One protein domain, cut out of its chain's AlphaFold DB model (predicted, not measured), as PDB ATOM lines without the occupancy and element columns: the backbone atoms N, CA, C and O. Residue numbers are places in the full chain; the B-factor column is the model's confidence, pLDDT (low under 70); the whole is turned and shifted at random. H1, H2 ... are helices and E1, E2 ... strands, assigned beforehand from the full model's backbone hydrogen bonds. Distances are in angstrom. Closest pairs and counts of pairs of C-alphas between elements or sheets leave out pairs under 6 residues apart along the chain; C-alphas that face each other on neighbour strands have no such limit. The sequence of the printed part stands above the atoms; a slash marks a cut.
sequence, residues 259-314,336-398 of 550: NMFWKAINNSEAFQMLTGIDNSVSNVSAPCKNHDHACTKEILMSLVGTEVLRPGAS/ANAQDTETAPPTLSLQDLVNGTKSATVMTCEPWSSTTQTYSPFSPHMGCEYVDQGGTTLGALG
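AT A GLANCE: This is residues 259 to 314 and 336 to 398 of the 550 residues of the protein "Conjugal transfer protein TraH" of Acidithiobacillus sp. SH (UniProt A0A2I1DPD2). One helix, H3, runs through the middle of the domain, with the strand hairpin E3 and E4 packed on one side of it through E3 and two short helices, H1 and H2, on the other side. Just past the end of H3 the chain enters a small two-stranded sheet, E1 and E2, with H1 beside E1 and apart from E2; H4 sits at the far end from that sheet, and residues 369 to 374 stick out as the tip of a long loop. The printed part has 119 residues with four named helices and four named strands, in the order H1 H2 H3 E1 E2 H4 E3 E4, and both sheets, E1 - E2 and E3 - E4, are antiparallel. The class is mixed, helices and strands, with 49 residues, under half, in named elements. The whole is compact, with a radius of gyration of the C-alphas of 14.2 A, and its outline is elongated, spanning 41 by 27 by 27 A.

HOW THE PARTS SIT: Start with H1, residues 260 to 265, which touches H3, residues 294 to 304, at a steep tilt of 67 degrees; their closest C-alphas are those of Phe 261 and Met 301, 6.8 A apart. H2, residues 269 to 274, also touches H3, at a steep tilt of 64 degrees, with C-alphas 274 and 296 closest at 6.4 A. Next, E1, residues 306 to 309, is antiparallel to E2, residues 341 to 344; look at N 308 and O 342, 2.8 A apart. H4, residues 350 to 355, is close to H3 but not clearly touching, with C-alphas 303 and 350 closest at 6.7 A. E3, residues 361 to 365, and E4, residues 387 to 393, form a hairpin; N 364 and O 388 are 3.0 A apart. The closest C-alphas of H3 and E3 are those of Ser 302 and Met 363, 5.4 A apart. H1 and H4 are apart. In H1, H2, H3 and H4 every O i to N i+4 pair is within hydrogen-bond range.

IN THESE COORDINATES: Find C-alpha 260 at (-2.664, -0.434, -40.873), where H1 begins. H3 starts at C-alpha 294, (1.060, -5.568, -27.358), and runs 15.8 A. E3 covers 13.2 A, and E4 covers 14.1 A to C-alpha 393 at (6.751, 6.494, -21.188).

THE WHOLE: The C-alphas farthest apart, those of Asn 283 and Ser 314, are 45.4 A apart. Residues 315 to 335 are not printed, and C-alphas 314 and 336 are 13.7 A apart across this cut. The links H2 to H3 and E3 to E4 are long. The model's mean pLDDT over the printed part is 71.4; 49 residues are under 70, among them residues 275 to 293.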
ATOM      1  N   ASN A 259      -6.195  -0.430 -37.926       77.25
ATOM      2  CA  ASN A 259      -4.847   0.071 -37.794       77.25
ATOM      3  C   ASN A 259      -3.914  -0.642 -38.777       77.25
ATOM      4  O   ASN A 259      -3.610  -1.834 -38.641       77.25
ATOM      5  N   MET A 260      -3.453   0.109 -39.771       73.69
ATOM      6  CA  MET A 260      -2.664  -0.434 -40.873       73.69
ATOM      7  C   MET A 260      -1.258  -0.861 -40.443       73.69
ATOM      8  O   MET A 260      -0.770  -1.899 -40.893       73.69
ATOM      9  N   PHE A 261      -0.653  -0.127 -39.504       78.88
ATOM     10  CA  PHE A 261       0.629  -0.482 -38.892       78.88
ATOM     11  C   PHE A 261       0.536  -1.830 -38.167       78.88
ATOM     12  O   PHE A 261       1.307  -2.757 -38.419       78.88
ATOM     13  N   TRP A 262      -0.468  -1.976 -37.298       75.56
ATOM     14  CA  TRP A 262      -0.680  -3.188 -36.506       75.56
ATOM     15  C   TRP A 262      -0.950  -4.418 -37.367       75.56
ATOM     16  O   TRP A 262      -0.558  -5.525 -36.999       75.56
ATOM     17  N   LYS A 263      -1.590  -4.242 -38.526       72.81
ATOM     18  CA  LYS A 263      -1.796  -5.320 -39.497       72.81
ATOM     19  C   LYS A 263      -0.489  -5.785 -40.138       72.81
ATOM     20  O   LYS A 263      -0.305  -6.988 -40.310       72.81
ATOM     21  N   ALA A 264       0.425  -4.868 -40.443       68.25
ATOM     22  CA  ALA A 264       1.701  -5.194 -41.074       68.25
ATOM     23  C   ALA A 264       2.754  -5.729 -40.090       68.25
ATOM     24  O   ALA A 264       3.547  -6.602 -40.443       68.25
ATOM     25  N   ILE A 265       2.754  -5.252 -38.842       72.56
ATOM     26  CA  ILE A 265       3.849  -5.519 -37.901       72.56
ATOM     27  C   ILE A 265       3.855  -6.949 -37.334       72.56
ATOM     28  O   ILE A 265       4.918  -7.439 -36.949       72.56
ATOM     29  N   ASN A 266       2.705  -7.641 -37.323       66.19
ATOM     30  CA  ASN A 266       2.489  -8.912 -36.608       66.19
ATOM     31  C   ASN A 266       3.465 -10.050 -36.965       66.19
ATOM     32  O   ASN A 266       3.670 -10.930 -36.137       66.19
ATOM     33  N   ASN A 267       4.077 -10.028 -38.153       59.34
ATOM     34  CA  ASN A 267       5.065 -11.024 -38.600       59.34
ATOM     35  C   ASN A 267       6.347 -10.380 -39.156       59.34
ATOM     36  O   ASN A 267       7.055 -10.986 -39.960       59.34
ATOM     37  N   SER A 268       6.627  -9.134 -38.772       64.88
ATOM     38  CA  SER A 268       7.821  -8.417 -39.223       64.88
ATOM     39  C   SER A 268       9.070  -8.835 -38.444       64.88
ATOM     40  O   SER A 268       8.999  -9.192 -37.268       64.88
ATOM     41  N   GLU A 269      10.237  -8.723 -39.080       68.81
ATOM     42  CA  GLU A 269      11.525  -8.899 -38.400       68.81
ATOM     43  C   GLU A 269      11.702  -7.868 -37.272       68.81
ATOM     44  O   GLU A 269      12.128  -8.229 -36.180       68.81
ATOM     45  N   ALA A 270      11.254  -6.621 -37.474       69.62
ATOM     46  CA  ALA A 270      11.284  -5.564 -36.459       69.62
ATOM     47  C   ALA A 270      10.549  -5.955 -35.165       69.62
ATOM     48  O   ALA A 270      11.020  -5.674 -34.061       69.62
ATOM     49  N   PHE A 271       9.400  -6.621 -35.302       71.38
ATOM     50  CA  PHE A 271       8.638  -7.142 -34.172       71.38
ATOM     51  C   PHE A 271       9.407  -8.239 -33.439       71.38
ATOM     52  O   PHE A 271       9.604  -8.123 -32.233       71.38
ATOM     53  N   GLN A 272       9.903  -9.242 -34.168       73.25
ATOM     54  CA  GLN A 272      10.658 -10.364 -33.595       73.25
ATOM     55  C   GLN A 272      11.951  -9.920 -32.905       73.25
ATOM     56  O   GLN A 272      12.371 -10.514 -31.916       73.25
ATOM     57  N   MET A 273      12.582  -8.860 -33.409       72.38
ATOM     58  CA  MET A 273      13.768  -8.284 -32.790       72.38
ATOM     59  C   MET A 273      13.453  -7.764 -31.382       72.38
ATOM     60  O   MET A 273      14.187  -8.077 -30.445       72.38
ATOM     61  N   LEU A 274      12.372  -6.997 -31.211       71.69
ATOM     62  CA  LEU A 274      12.047  -6.369 -29.927       71.69
ATOM     63  C   LEU A 274      11.247  -7.261 -28.968       71.69
ATOM     64  O   LEU A 274      11.227  -6.966 -27.770       71.69
ATOM     65  N   THR A 275      10.610  -8.336 -29.446       65.69
ATOM     66  CA  THR A 275       9.903  -9.275 -28.565       65.69
ATOM     67  C   THR A 275      10.871  -9.896 -27.554       65.69
ATOM     68  O   THR A 275      11.843 -10.536 -27.945       65.69
ATOM     69  N   GLY A 276      10.619  -9.721 -26.251       56.19
ATOM     70  CA  GLY A 276      11.479 -10.246 -25.182       56.19
ATOM     71  C   GLY A 276      12.542  -9.267 -24.664       56.19
ATOM     72  O   GLY A 276      13.214  -9.570 -23.679       56.19
ATOM     73  N   ILE A 277      12.672  -8.077 -25.266       58.31
ATOM     74  CA  ILE A 277      13.397  -6.941 -24.660       58.31
ATOM     75  C   ILE A 277      12.532  -6.271 -23.578       58.31
ATOM     76  O   ILE A 277      13.040  -5.677 -22.626       58.31
ATOM     77  N   ASP A 278      11.215  -6.426 -23.690       51.12
ATOM     78  CA  ASP A 278      10.209  -6.085 -22.699       51.12
ATOM     79  C   ASP A 278      10.117  -7.178 -21.630       51.12
ATOM     80  O   ASP A 278       9.117  -7.882 -21.507       51.12
ATOM     81  N   ASN A 279      11.159  -7.332 -20.812       48.31
ATOM     82  CA  ASN A 279      10.995  -8.113 -19.597       48.31
ATOM     83  C   ASN A 279       9.894  -7.467 -18.759       48.31
ATOM     84  O   ASN A 279      10.097  -6.445 -18.100       48.31
ATOM     85  N   SER A 280       8.723  -8.100 -18.790       42.06
ATOM     86  CA  SER A 280       7.612  -7.871 -17.894       42.06
ATOM     87  C   SER A 280       8.140  -8.015 -16.475       42.06
ATOM     88  O   SER A 280       8.182  -9.106 -15.905       42.06
ATOM     89  N   VAL A 281       8.575  -6.906 -15.889       38.28
ATOM     90  CA  VAL A 281       8.786  -6.839 -14.458       38.28
ATOM     91  C   VAL A 281       7.413  -7.129 -13.867       38.28
ATOM     92  O   VAL A 281       6.505  -6.301 -13.935       38.28
ATOM     93  N   SER A 282       7.242  -8.318 -13.292       42.34
ATOM     94  CA  SER A 282       5.982  -8.811 -12.716       42.34
ATOM     95  C   SER A 282       5.370  -7.852 -11.677       42.34
ATOM     96  O   SER A 282       4.188  -7.969 -11.335       42.34
ATOM     97  N   ASN A 283       6.177  -6.889 -11.210       41.97
ATOM     98  CA  ASN A 283       5.915  -5.916 -10.155       41.97
ATOM     99  C   ASN A 283       5.761  -4.457 -10.610       41.97
ATOM    100  O   ASN A 283       5.553  -3.603  -9.750       41.97
ATOM    101  N   VAL A 284       5.828  -4.139 -11.906       40.25
ATOM    102  CA  VAL A 284       5.394  -2.813 -12.366       40.25
ATOM    103  C   VAL A 284       3.922  -2.930 -12.738       40.25
ATOM    104  O   VAL A 284       3.517  -3.838 -13.464       40.25
ATOM    105  N   SER A 285       3.093  -2.035 -12.207       43.09
ATOM    106  CA  SER A 285       1.713  -1.807 -12.643       43.09
ATOM    107  C   SER A 285       1.705  -1.190 -14.048       43.09
ATOM    108  O   SER A 285       1.178  -0.100 -14.247       43.09
ATOM    109  N   ALA A 286       2.387  -1.831 -14.994       46.34
ATOM    110  CA  ALA A 286       2.428  -1.408 -16.374       46.34
ATOM    111  C   ALA A 286       1.093  -1.802 -17.033       46.34
ATOM    112  O   ALA A 286       0.603  -2.909 -16.777       46.34
ATOM    113  N   PRO A 287       0.514  -0.942 -17.887       50.81
ATOM    114  CA  PRO A 287      -0.714  -1.238 -18.636       50.81
ATOM    115  C   PRO A 287      -0.594  -2.486 -19.542       50.81
ATOM    116  O   PRO A 287      -1.595  -3.056 -19.954       50.81
ATOM    117  N   CYS A 288       0.625  -2.992 -19.750       53.09
ATOM    118  CA  CYS A 288       0.999  -4.150 -20.567       53.09
ATOM    119  C   CYS A 288       0.606  -5.548 -20.044       53.09
ATOM    120  O   CYS A 288       1.135  -6.548 -20.535       53.09
ATOM    121  N   LYS A 289      -0.261  -5.687 -19.032       44.25
ATOM    122  CA  LYS A 289      -0.650  -7.027 -18.551       44.25
ATOM    123  C   LYS A 289      -1.733  -7.638 -19.451       44.25
ATOM    124  O   LYS A 289      -2.889  -7.246 -19.361       44.25
ATOM    125  N   ASN A 290      -1.339  -8.689 -20.189       47.47
ATOM    126  CA  ASN A 290      -2.161  -9.803 -20.714       47.47
ATOM    127  C   ASN A 290      -2.470  -9.908 -22.227       47.47
ATOM    128  O   ASN A 290      -3.386 -10.657 -22.559       47.47
ATOM    129  N   HIS A 291      -1.710  -9.311 -23.160       46.59
ATOM    130  CA  HIS A 291      -1.913  -9.593 -24.599       46.59
ATOM    131  C   HIS A 291      -0.619  -9.702 -25.425       46.59
ATOM    132  O   HIS A 291       0.316  -8.937 -25.206       46.59
ATOM    133  N   ASP A 292      -0.619 -10.653 -26.374       55.53
ATOM    134  CA  ASP A 292       0.340 -10.960 -27.460       55.53
ATOM    135  C   ASP A 292       1.344  -9.842 -27.823       55.53
ATOM    136  O   ASP A 292       1.213  -9.179 -28.859       55.53
ATOM    137  N   HIS A 293       2.356  -9.633 -26.972       68.44
ATOM    138  CA  HIS A 293       3.412  -8.620 -27.125       68.44
ATOM    139  C   HIS A 293       2.890  -7.222 -27.520       68.44
ATOM    140  O   HIS A 293       3.520  -6.509 -28.307       68.44
ATOM    141  N   ALA A 294       1.728  -6.820 -26.991       72.50
ATOM    142  CA  ALA A 294       1.060  -5.568 -27.358       72.50
ATOM    143  C   ALA A 294       1.968  -4.340 -27.166       72.50
ATOM    144  O   ALA A 294       2.044  -3.488 -28.046       72.50
ATOM    145  N   CYS A 295       2.754  -4.307 -26.089       77.81
ATOM    146  CA  CYS A 295       3.637  -3.178 -25.795       77.81
ATOM    147  C   CYS A 295       4.825  -3.062 -26.748       77.81
ATOM    148  O   CYS A 295       5.256  -1.958 -27.069       77.81
ATOM    149  N   THR A 296       5.311  -4.182 -27.286       80.38
ATOM    150  CA  THR A 296       6.306  -4.139 -28.364       80.38
ATOM    151  C   THR A 296       5.718  -3.455 -29.604       80.38
ATOM    152  O   THR A 296       6.374  -2.618 -30.225       80.38
ATOM    153  N   LYS A 297       4.456  -3.750 -29.941       81.75
ATOM    154  CA  LYS A 297       3.766  -3.123 -31.077       81.75
ATOM    155  C   LYS A 297       3.503  -1.643 -30.826       81.75
ATOM    156  O   LYS A 297       3.753  -0.853 -31.722       81.75
ATOM    157  N   GLU A 298       3.088  -1.255 -29.624       85.25
ATOM    158  CA  GLU A 298       2.918   0.149 -29.217       85.25
ATOM    159  C   GLU A 298       4.226   0.950 -29.306       85.25
ATOM    160  O   GLU A 298       4.247   2.057 -29.846       85.25
ATOM    161  N   ILE A 299       5.347   0.375 -28.861       87.50
ATOM    162  CA  ILE A 299       6.674   0.994 -28.978       87.50
ATOM    163  C   ILE A 299       7.071   1.177 -30.451       87.50
ATOM    164  O   ILE A 299       7.512   2.260 -30.838       87.50
ATOM    165  N   LEU A 300       6.898   0.148 -31.287       87.25
ATOM    166  CA  LEU A 300       7.218   0.233 -32.717       87.25
ATOM    167  C   LEU A 300       6.296   1.219 -33.445       87.25
ATOM    168  O   LEU A 300       6.768   2.033 -34.235       87.25
ATOM    169  N   MET A 301       5.009   1.210 -33.109       87.06
ATOM    170  CA  MET A 301       4.014   2.166 -33.587       87.06
ATOM    171  C   MET A 301       4.426   3.597 -33.229       87.06
ATOM    172  O   MET A 301       4.364   4.496 -34.060       87.06
ATOM    173  N   SER A 302       4.935   3.808 -32.015       91.19
ATOM    174  CA  SER A 302       5.439   5.101 -31.534       91.19
ATOM    175  C   SER A 302       6.675   5.601 -32.281       91.19
ATOM    176  O   SER A 302       6.940   6.803 -32.287       91.19
ATOM    177  N   LEU A 303       7.430   4.703 -32.924       90.31
ATOM    178  CA  LEU A 303       8.644   5.026 -33.673       90.31
ATOM    179  C   LEU A 303       8.360   5.497 -35.110       90.31
ATOM    180  O   LEU A 303       9.063   6.381 -35.604       90.31
ATOM    181  N   VAL A 304       7.344   4.942 -35.777       83.88
ATOM    182  CA  VAL A 304       6.980   5.309 -37.167       83.88
ATOM    183  C   VAL A 304       5.703   6.136 -37.293       83.88
ATOM    184  O   VAL A 304       5.518   6.826 -38.301       83.88
ATOM    185  N   GLY A 305       4.887   6.157 -36.243       85.31
ATOM    186  CA  GLY A 305       3.530   6.682 -36.262       85.31
ATOM    187  C   GLY A 305       2.528   5.623 -36.714       85.31
ATOM    188  O   GLY A 305       2.887   4.498 -37.056       85.31
ATOM    189  N   THR A 306       1.250   5.981 -36.709       83.19
ATOM    190  CA  THR A 306       0.188   5.071 -37.137       83.19
ATOM    191  C   THR A 306      -1.004   5.792 -37.723       83.19
ATOM    192  O   THR A 306      -1.224   6.981 -37.492       83.19
ATOM    193  N   GLU A 307      -1.814   5.018 -38.428       76.44
ATOM    194  CA  GLU A 307      -3.125   5.414 -38.899       76.44
ATOM    195  C   GLU A 307      -4.155   4.344 -38.563       76.44
ATOM    196  O   GLU A 307      -3.875   3.147 -38.681       76.44
ATOM    197  N   VAL A 308      -5.337   4.791 -38.147       77.94
ATOM    198  CA  VAL A 308      -6.503   3.955 -37.878       77.94
ATOM    199  C   VAL A 308      -7.642   4.406 -38.784       77.94
ATOM    200  O   VAL A 308      -8.094   5.549 -38.708       77.94
ATOM    201  N   LEU A 309      -8.106   3.492 -39.637       72.06
ATOM    202  CA  LEU A 309      -9.209   3.714 -40.573       72.06
ATOM    203  C   LEU A 309     -10.489   3.088 -40.014       72.06
ATOM    204  O   LEU A 309     -10.538   1.877 -39.810       72.06
ATOM    205  N   ARG A 310     -11.527   3.882 -39.740       68.69
ATOM    206  CA  ARG A 310     -12.797   3.391 -39.176       68.69
ATOM    207  C   ARG A 310     -13.828   3.072 -40.274       68.69
ATOM    208  O   ARG A 310     -13.811   3.724 -41.324       68.69
ATOM    209  N   PRO A 311     -14.743   2.105 -40.048       52.12
ATOM    210  CA  PRO A 311     -15.825   1.807 -40.988       52.12
ATOM    211  C   PRO A 311     -16.690   3.058 -41.219       52.12
ATOM    212  O   PRO A 311     -17.319   3.548 -40.285       52.12
ATOM    213  N   GLY A 312     -16.697   3.594 -42.446       49.75
ATOM    214  CA  GLY A 312     -17.380   4.856 -42.792       49.75
ATOM    215  C   GLY A 312     -16.582   5.816 -43.685       49.75
ATOM    216  O   GLY A 312     -17.183   6.640 -44.374       49.75
ATOM    217  N   ALA A 313     -15.260   5.636 -43.783       46.44
ATOM    218  CA  ALA A 313     -14.311   6.537 -44.457       46.44
ATOM    219  C   ALA A 313     -14.408   6.624 -46.007       46.44
ATOM    220  O   ALA A 313     -13.410   6.854 -46.691       46.44
ATOM    221  N   SER A 314     -15.587   6.447 -46.616       38.50
ATOM    222  CA  SER A 314     -15.763   6.410 -48.075       38.50
ATOM    223  C   SER A 314     -16.830   7.384 -48.578       38.50
ATOM    224  O   SER A 314     -17.971   7.315 -48.146       38.50
ATOM    225  N   ALA A 336      -5.587  13.316 -43.867       39.84
ATOM    226  CA  ALA A 336      -5.148  13.089 -42.495       39.84
ATOM    227  C   ALA A 336      -6.081  13.830 -41.521       39.84
ATOM    228  O   ALA A 336      -6.374  15.010 -41.729       39.84
ATOM    229  N   ASN A 337      -6.533  13.133 -40.474       47.16
ATOM    230  CA  ASN A 337      -7.509  13.622 -39.492       47.16
ATOM    231  C   ASN A 337      -8.901  13.930 -40.086       47.16
ATOM    232  O   ASN A 337      -9.611  14.826 -39.617       47.16
ATOM    233  N   ALA A 338      -9.291  13.207 -41.143       50.06
ATOM    234  CA  ALA A 338     -10.678  13.152 -41.594       50.06
ATOM    235  C   ALA A 338     -11.569  12.468 -40.541       50.06
ATOM    236  O   ALA A 338     -11.097  11.810 -39.621       50.06
ATOM    237  N   GLN A 339     -12.884  12.630 -40.680       50.53
ATOM    238  CA  GLN A 339     -13.879  12.257 -39.667       50.53
ATOM    239  C   GLN A 339     -13.855  10.762 -39.265       50.53
ATOM    240  O   GLN A 339     -14.245  10.449 -38.148       50.53
ATOM    241  N   ASP A 340     -13.312   9.880 -40.112       58.72
ATOM    242  CA  ASP A 340     -13.191   8.428 -39.882       58.72
ATOM    243  C   ASP A 340     -11.731   7.930 -39.902       58.72
ATOM    244  O   ASP A 340     -11.468   6.729 -39.997       58.72
ATOM    245  N   THR A 341     -10.765   8.847 -39.828       65.56
ATOM    246  CA  THR A 341      -9.333   8.546 -39.924       65.56
ATOM    247  C   THR A 341      -8.588   9.204 -38.777       65.56
ATOM    248  O   THR A 341      -8.483  10.428 -38.708       65.56
ATOM    249  N   GLU A 342      -8.017   8.392 -37.897       74.75
ATOM    250  CA  GLU A 342      -7.126   8.872 -36.845       74.75
ATOM    251  C   GLU A 342      -5.682   8.679 -37.284       74.75
ATOM    252  O   GLU A 342      -5.281   7.577 -37.653       74.75
ATOM    253  N   THR A 343      -4.893   9.751 -37.252       80.06
ATOM    254  CA  THR A 343      -3.464   9.676 -37.550       80.06
ATOM    255  C   THR A 343      -2.675  10.146 -36.338       80.06
ATOM    256  O   THR A 343      -2.939  11.217 -35.793       80.06
ATOM    257  N   ALA A 344      -1.696   9.351 -35.916       84.44
ATOM    258  CA  ALA A 344      -0.858   9.655 -34.769       84.44
ATOM    259  C   ALA A 344       0.615   9.693 -35.206       84.44
ATOM    260  O   ALA A 344       1.160   8.659 -35.612       84.44
ATOM    261  N   PRO A 345       1.266  10.874 -35.205       85.31
ATOM    262  CA  PRO A 345       2.654  10.996 -35.623       85.31
ATOM    263  C   PRO A 345       3.599  10.319 -34.616       85.31
ATOM    264  O   PRO A 345       3.261  10.185 -33.441       85.31
ATOM    265  N   PRO A 346       4.814   9.932 -35.038       90.19
ATOM    266  CA  PRO A 346       5.755   9.274 -34.142       90.19
ATOM    267  C   PRO A 346       6.193  10.164 -32.978       90.19
ATOM    268  O   PRO A 346       6.697  11.275 -33.180       90.19
ATOM    269  N   THR A 347       6.067   9.626 -31.767       91.19
ATOM    270  CA  THR A 347       6.483  10.244 -30.501       91.19
ATOM    271  C   THR A 347       7.890   9.820 -30.077       91.19
ATOM    272  O   THR A 347       8.541  10.533 -29.311       91.19
ATOM    273  N   LEU A 348       8.386   8.689 -30.593       91.38
ATOM    274  CA  LEU A 348       9.711   8.148 -30.304       91.38
ATOM    275  C   LEU A 348      10.693   8.389 -31.450       91.38
ATOM    276  O   LEU A 348      10.334   8.528 -32.620       91.38
ATOM    277  N   SER A 349      11.979   8.396 -31.104       92.69
ATOM    278  CA  SER A 349      13.072   8.278 -32.063       92.69
ATOM    279  C   SER A 349      13.800   6.945 -31.897       92.69
ATOM    280  O   SER A 349      13.784   6.338 -30.824       92.69
ATOM    281  N   LEU A 350      14.509   6.507 -32.944       91.00
ATOM    282  CA  LEU A 350      15.340   5.300 -32.867       91.00
ATOM    283  C   LEU A 350      16.406   5.444 -31.771       91.00
ATOM    284  O   LEU A 350      16.749   4.477 -31.100       91.00
ATOM    285  N   GLN A 351      16.886   6.667 -31.537       93.31
ATOM    286  CA  GLN A 351      17.836   6.955 -30.473       93.31
ATOM    287  C   GLN A 351      17.244   6.748 -29.077       93.31
ATOM    288  O   GLN A 351      17.931   6.214 -28.206       93.31
ATOM    289  N   ASP A 352      15.985   7.131 -28.863       93.62
ATOM    290  CA  ASP A 352      15.303   6.906 -27.584       93.62
ATOM    291  C   ASP A 352      15.125   5.422 -27.296       93.62
ATOM    292  O   ASP A 352      15.314   4.986 -26.161       93.62
ATOM    293  N   LEU A 353      14.843   4.644 -28.339       91.19
ATOM    294  CA  LEU A 353      14.721   3.197 -28.252       91.19
ATOM    295  C   LEU A 353      16.074   2.523 -27.981       91.19
ATOM    296  O   LEU A 353      16.197   1.659 -27.116       91.19
ATOM    297  N   VAL A 354      17.135   2.962 -28.660       92.00
ATOM    298  CA  VAL A 354      18.481   2.420 -28.440       92.00
ATOM    299  C   VAL A 354      18.983   2.711 -27.026       92.00
ATOM    300  O   VAL A 354      19.558   1.833 -26.380       92.00
ATOM    301  N   ASN A 355      18.752   3.931 -26.539       92.31
ATOM    302  CA  ASN A 355      19.226   4.377 -25.231       92.31
ATOM    303  C   ASN A 355      18.308   3.988 -24.066       92.31
ATOM    304  O   ASN A 355      18.758   4.052 -22.924       92.31
ATOM    305  N   GLY A 356      17.042   3.653 -24.326       88.75
ATOM    306  CA  GLY A 356      16.035   3.471 -23.280       88.75
ATOM    307  C   GLY A 356      15.686   4.783 -22.574       88.75
ATOM    308  O   GLY A 356      15.673   4.852 -21.343       88.75
ATOM    309  N   THR A 357      15.462   5.865 -23.332       93.44
ATOM    310  CA  THR A 357      15.157   7.190 -22.764       93.44
ATOM    311  C   THR A 357      13.875   7.125 -21.928       93.44
ATOM    312  O   THR A 357      12.768   7.130 -22.458       93.44
ATOM    313  N   LYS A 358      14.010   7.122 -20.598       89.31
ATOM    314  CA  LYS A 358      12.884   6.911 -19.669       89.31
ATOM    315  C   LYS A 358      11.738   7.911 -19.817       89.31
ATOM    316  O   LYS A 358      10.615   7.557 -19.493       89.31
ATOM    317  N   SER A 359      12.017   9.137 -20.263       91.00
ATOM    318  CA  SER A 359      11.023  10.202 -20.453       91.00
ATOM    319  C   SER A 359      10.370  10.205 -21.834       91.00
ATOM    320  O   SER A 359       9.530  11.062 -22.084       91.00
ATOM    321  N   ALA A 360      10.794   9.331 -22.749       91.56
ATOM    322  CA  ALA A 360      10.254   9.307 -24.097       91.56
ATOM    323  C   ALA A 360       8.841   8.714 -24.078       91.56
ATOM    324  O   ALA A 360       8.622   7.635 -23.516       91.56
ATOM    325  N   THR A 361       7.894   9.457 -24.646       91.19
ATOM    326  CA  THR A 361       6.467   9.136 -24.624       91.19
ATOM    327  C   THR A 361       6.148   8.017 -25.601       91.19
ATOM    328  O   THR A 361       6.583   8.050 -26.754       91.19
ATOM    329  N   VAL A 362       5.366   7.044 -25.147       88.44
ATOM    330  CA  VAL A 362       4.904   5.917 -25.961       88.44
ATOM    331  C   VAL A 362       3.407   6.072 -26.170       88.44
ATOM    332  O   VAL A 362       2.685   6.400 -25.231       88.44
ATOM    333  N   MET A 363       2.969   5.851 -27.401       87.88
ATOM    334  CA  MET A 363       1.567   5.788 -27.762       87.88
ATOM    335  C   MET A 363       0.954   4.477 -27.266       87.88
ATOM    336  O   MET A 363       1.525   3.417 -27.525       87.88
ATOM    337  N   THR A 364      -0.196   4.536 -26.602       85.25
ATOM    338  CA  THR A 364      -0.913   3.352 -26.102       85.25
ATOM    339  C   THR A 364      -2.263   3.186 -26.769       85.25
ATOM    340  O   THR A 364      -2.869   4.146 -27.245       85.25
ATOM    341  N   CYS A 365      -2.727   1.942 -26.811       82.75
ATOM    342  CA  CYS A 365      -4.057   1.610 -27.289       82.75
ATOM    343  C   CYS A 365      -5.041   1.649 -26.123       82.75
ATOM    344  O   CYS A 365      -4.942   0.837 -25.200       82.75
ATOM    345  N   GLU A 366      -6.006   2.563 -26.169       78.31
ATOM    346  CA  GLU A 366      -6.998   2.726 -25.100       78.31
ATOM    347  C   GLU A 366      -8.379   2.208 -25.534       78.31
ATOM    348  O   GLU A 366      -8.724   2.245 -26.719       78.31
ATOM    349  N   PRO A 367      -9.198   1.693 -24.596       74.06
ATOM    350  CA  PRO A 367     -10.610   1.481 -24.863       74.06
ATOM    351  C   PRO A 367     -11.285   2.820 -25.142       74.06
ATOM    352  O   PRO A 367     -10.979   3.834 -24.517       74.06
ATOM    353  N   TRP A 368     -12.299   2.789 -25.990       68.50
ATOM    354  CA  TRP A 368     -13.175   3.930 -26.208       68.50
ATOM    355  C   TRP A 368     -14.631   3.476 -26.116       68.50
ATOM    356  O   TRP A 368     -14.959   2.297 -26.286       68.50
ATOM    357  N   SER A 369     -15.532   4.392 -25.778       65.31
ATOM    358  CA  SER A 369     -16.953   4.076 -25.635       65.31
ATOM    359  C   SER A 369     -17.798   5.035 -26.441       65.31
ATOM    360  O   SER A 369     -17.731   6.236 -26.227       65.31
ATOM    361  N   SER A 370     -18.653   4.483 -27.291       62.31
ATOM    362  CA  SER A 370     -19.771   5.219 -27.872       62.31
ATOM    363  C   SER A 370     -20.956   5.254 -26.899       62.31
ATOM    364  O   SER A 370     -21.010   4.506 -25.919       62.31
ATOM    365  N   THR A 371     -21.979   6.043 -27.228       61.22
ATOM    366  CA  THR A 371     -23.267   6.080 -26.511       61.22
ATOM    367  C   THR A 371     -23.986   4.726 -26.413       61.22
ATOM    368  O   THR A 371     -24.864   4.571 -25.561       61.22
ATOM    369  N   THR A 372     -23.642   3.736 -27.250       55.28
ATOM    370  CA  THR A 372     -24.344   2.437 -27.328       55.28
ATOM    371  C   THR A 372     -23.459   1.209 -27.105       55.28
ATOM    372  O   THR A 372     -23.985   0.137 -26.800       55.28
ATOM    373  N   GLN A 373     -22.135   1.342 -27.207       62.38
ATOM    374  CA  GLN A 373     -21.188   0.231 -27.098       62.38
ATOM    375  C   GLN A 373     -19.819   0.705 -26.598       62.38
ATOM    376  O   GLN A 373     -19.309   1.731 -27.047       62.38
ATOM    377  N   THR A 374     -19.210  -0.077 -25.705       69.81
ATOM    378  CA  THR A 374     -17.803   0.068 -25.313       69.81
ATOM    379  C   THR A 374     -16.949  -0.875 -26.145       69.81
ATOM    380  O   THR A 374     -17.254  -2.066 -26.246       69.81
ATOM    381  N   TYR A 375     -15.882  -0.335 -26.716       67.50
ATOM    382  CA  TYR A 375     -14.927  -1.056 -27.534       67.50
ATOM    383  C   TYR A 375     -13.658  -1.346 -26.731       67.50
ATOM    384  O   TYR A 375     -13.234  -0.571 -25.871       67.50
ATOM    385  N   SER A 376     -13.088  -2.521 -26.980       70.69
ATOM    386  CA  SER A 376     -11.824  -2.950 -26.383       70.69
ATOM    387  C   SER A 376     -10.661  -2.206 -27.052       70.69
ATOM    388  O   SER A 376     -10.744  -1.958 -28.251       70.69
ATOM    389  N   PRO A 377      -9.555  -1.915 -26.337       69.50
ATOM    390  CA  PRO A 377      -8.363  -1.305 -26.941       69.50
ATOM    391  C   PRO A 377      -7.799  -2.126 -28.110       69.50
ATOM    392  O   PRO A 377      -7.233  -1.570 -29.053       69.50
ATOM    393  N   PHE A 378      -7.970  -3.452 -28.049       73.94
ATOM    394  CA  PHE A 378      -7.506  -4.395 -29.061       73.94
ATOM    395  C   PHE A 378      -8.668  -5.199 -29.639       73.94
ATOM    396  O   PHE A 378      -9.446  -5.808 -28.892       73.94
ATOM    397  N   SER A 379      -8.726  -5.264 -30.969       65.19
ATOM    398  CA  SER A 379      -9.704  -6.047 -31.726       65.19
ATOM    399  C   SER A 379      -9.034  -6.861 -32.838       65.19
ATOM    400  O   SER A 379      -8.138  -6.348 -33.512       65.19
ATOM    401  N   PRO A 380      -9.470  -8.109 -33.101       59.94
ATOM    402  CA  PRO A 380      -8.910  -8.937 -34.173       59.94
ATOM    403  C   PRO A 380      -9.004  -8.309 -35.571       59.94
ATOM    404  O   PRO A 380      -8.180  -8.605 -36.433       59.94
ATOM    405  N   HIS A 381     -10.005  -7.456 -35.808       56.72
ATOM    406  CA  HIS A 381     -10.243  -6.832 -37.114       56.72
ATOM    407  C   HIS A 381      -9.581  -5.457 -37.248       56.72
ATOM    408  O   HIS A 381      -9.097  -5.116 -38.332       56.72
ATOM    409  N   MET A 382      -9.536  -4.695 -36.152       64.19
ATOM    410  CA  MET A 382      -9.082  -3.301 -36.138       64.19
ATOM    411  C   MET A 382      -7.666  -3.119 -35.579       64.19
ATOM    412  O   MET A 382      -7.045  -2.095 -35.838       64.19
ATOM    413  N   GLY A 383      -7.115  -4.096 -34.856       75.62
ATOM    414  CA  GLY A 383      -5.863  -3.921 -34.120       75.62
ATOM    415  C   GLY A 383      -6.048  -2.930 -32.969       75.62
ATOM    416  O   GLY A 383      -6.951  -3.116 -32.157       75.62
ATOM    417  N   CYS A 384      -5.191  -1.910 -32.916       77.69
ATOM    418  CA  CYS A 384      -5.285  -0.780 -31.991       77.69
ATOM    419  C   CYS A 384      -6.345   0.222 -32.469       77.69
ATOM    420  O   CYS A 384      -6.166   0.844 -33.516       77.69
ATOM    421  N   GLU A 385      -7.451   0.353 -31.735       72.88
ATOM    422  CA  GLU A 385      -8.630   1.105 -32.203       72.88
ATOM    423  C   GLU A 385      -8.601   2.612 -31.916       72.88
ATOM    424  O   GLU A 385      -9.180   3.400 -32.670       72.88
ATOM    425  N   TYR A 386      -7.953   3.005 -30.822       79.00
ATOM    426  CA  TYR A 386      -7.807   4.392 -30.396       79.00
ATOM    427  C   TYR A 386      -6.414   4.587 -29.810       79.00
ATOM    428  O   TYR A 386      -5.975   3.771 -28.995       79.00
ATOM    429  N   VAL A 387      -5.721   5.642 -30.238       84.19
ATOM    430  CA  VAL A 387      -4.313   5.868 -29.912       84.19
ATOM    431  C   VAL A 387      -4.189   7.066 -28.975       84.19
ATOM    432  O   VAL A 387      -4.327   8.216 -29.387       84.19
ATOM    433  N   ASP A 388      -3.848   6.816 -27.712       84.88
ATOM    434  CA  ASP A 388      -3.423   7.883 -26.806       84.88
ATOM    435  C   ASP A 388      -1.940   8.196 -27.036       84.88
ATOM    436  O   ASP A 388      -1.073   7.340 -26.875       84.88
ATOM    437  N   GLN A 389      -1.632   9.441 -27.402       80.31
ATOM    438  CA  GLN A 389      -0.264   9.903 -27.657       80.31
ATOM    439  C   GLN A 389       0.470  10.361 -26.379       80.31
ATOM    440  O   GLN A 389       1.600  10.846 -26.486       80.31
ATOM    441  N   GLY A 390      -0.148  10.272 -25.189       70.31
ATOM    442  CA  GLY A 390       0.303  11.016 -24.004       70.31
ATOM    443  C   GLY A 390       0.266  10.335 -22.628       70.31
ATOM    444  O   GLY A 390       0.642  10.992 -21.656       70.31
ATOM    445  N   GLY A 391      -0.127   9.067 -22.494       75.00
ATOM    446  CA  GLY A 391      -0.375   8.438 -21.185       75.00
ATOM    447  C   GLY A 391       0.795   7.693 -20.526       75.00
ATOM    448  O   GLY A 391       0.772   7.465 -19.313       75.00
ATOM    449  N   THR A 392       1.833   7.309 -21.279       82.44
ATOM    450  CA  THR A 392       2.937   6.485 -20.751       82.44
ATOM    451  C   THR A 392       4.301   6.831 -21.351       82.44
ATOM    452  O   THR A 392       4.428   7.573 -22.324       82.44
ATOM    453  N   THR A 393       5.362   6.291 -20.751       87.38
ATOM    454  CA  THR A 393       6.751   6.494 -21.188       87.38
ATOM    455  C   THR A 393       7.519   5.181 -21.190       87.38
ATOM    456  O   THR A 393       7.165   4.264 -20.448       87.38
ATOM    457  N   LEU A 394       8.623   5.096 -21.942       85.06
ATOM    458  CA  LEU A 394       9.489   3.906 -21.944       85.06
ATOM    459  C   LEU A 394       9.903   3.493 -20.521       85.06
ATOM    460  O   LEU A 394       9.894   2.311 -20.187       85.06
ATOM    461  N   GLY A 395      10.193   4.464 -19.647       82.12
ATOM    462  CA  GLY A 395      10.545   4.191 -18.255       82.12
ATOM    463  C   GLY A 395       9.389   3.611 -17.436       82.12
ATOM    464  O   GLY A 395       9.619   2.737 -16.603       82.12
ATOM    465  N   ALA A 396       8.156   4.063 -17.682       80.81
ATOM    466  CA  ALA A 396       6.957   3.520 -17.040       80.81
ATOM    467  C   ALA A 396       6.624   2.100 -17.531       80.81
ATOM    468  O   ALA A 396       6.108   1.293 -16.759       80.81
ATOM    469  N   LEU A 397       6.976   1.780 -18.781       76.75
ATOM    470  CA  LEU A 397       6.873   0.431 -19.345       76.75
ATOM    471  C   LEU A 397       7.990  -0.515 -18.871       76.75
ATOM    472  O   LEU A 397       7.942  -1.707 -19.160       76.75
ATOM    473  N   GLY A 398       8.994  -0.011 -18.144       75.56
ATOM    474  CA  GLY A 398      10.159  -0.798 -17.735       75.56
ATOM    475  C   GLY A 398      11.126  -1.106 -18.883       75.56
ATOM    476  O   GLY A 398      11.959  -1.995 -18.751       75.56
TER     477      GLY A 398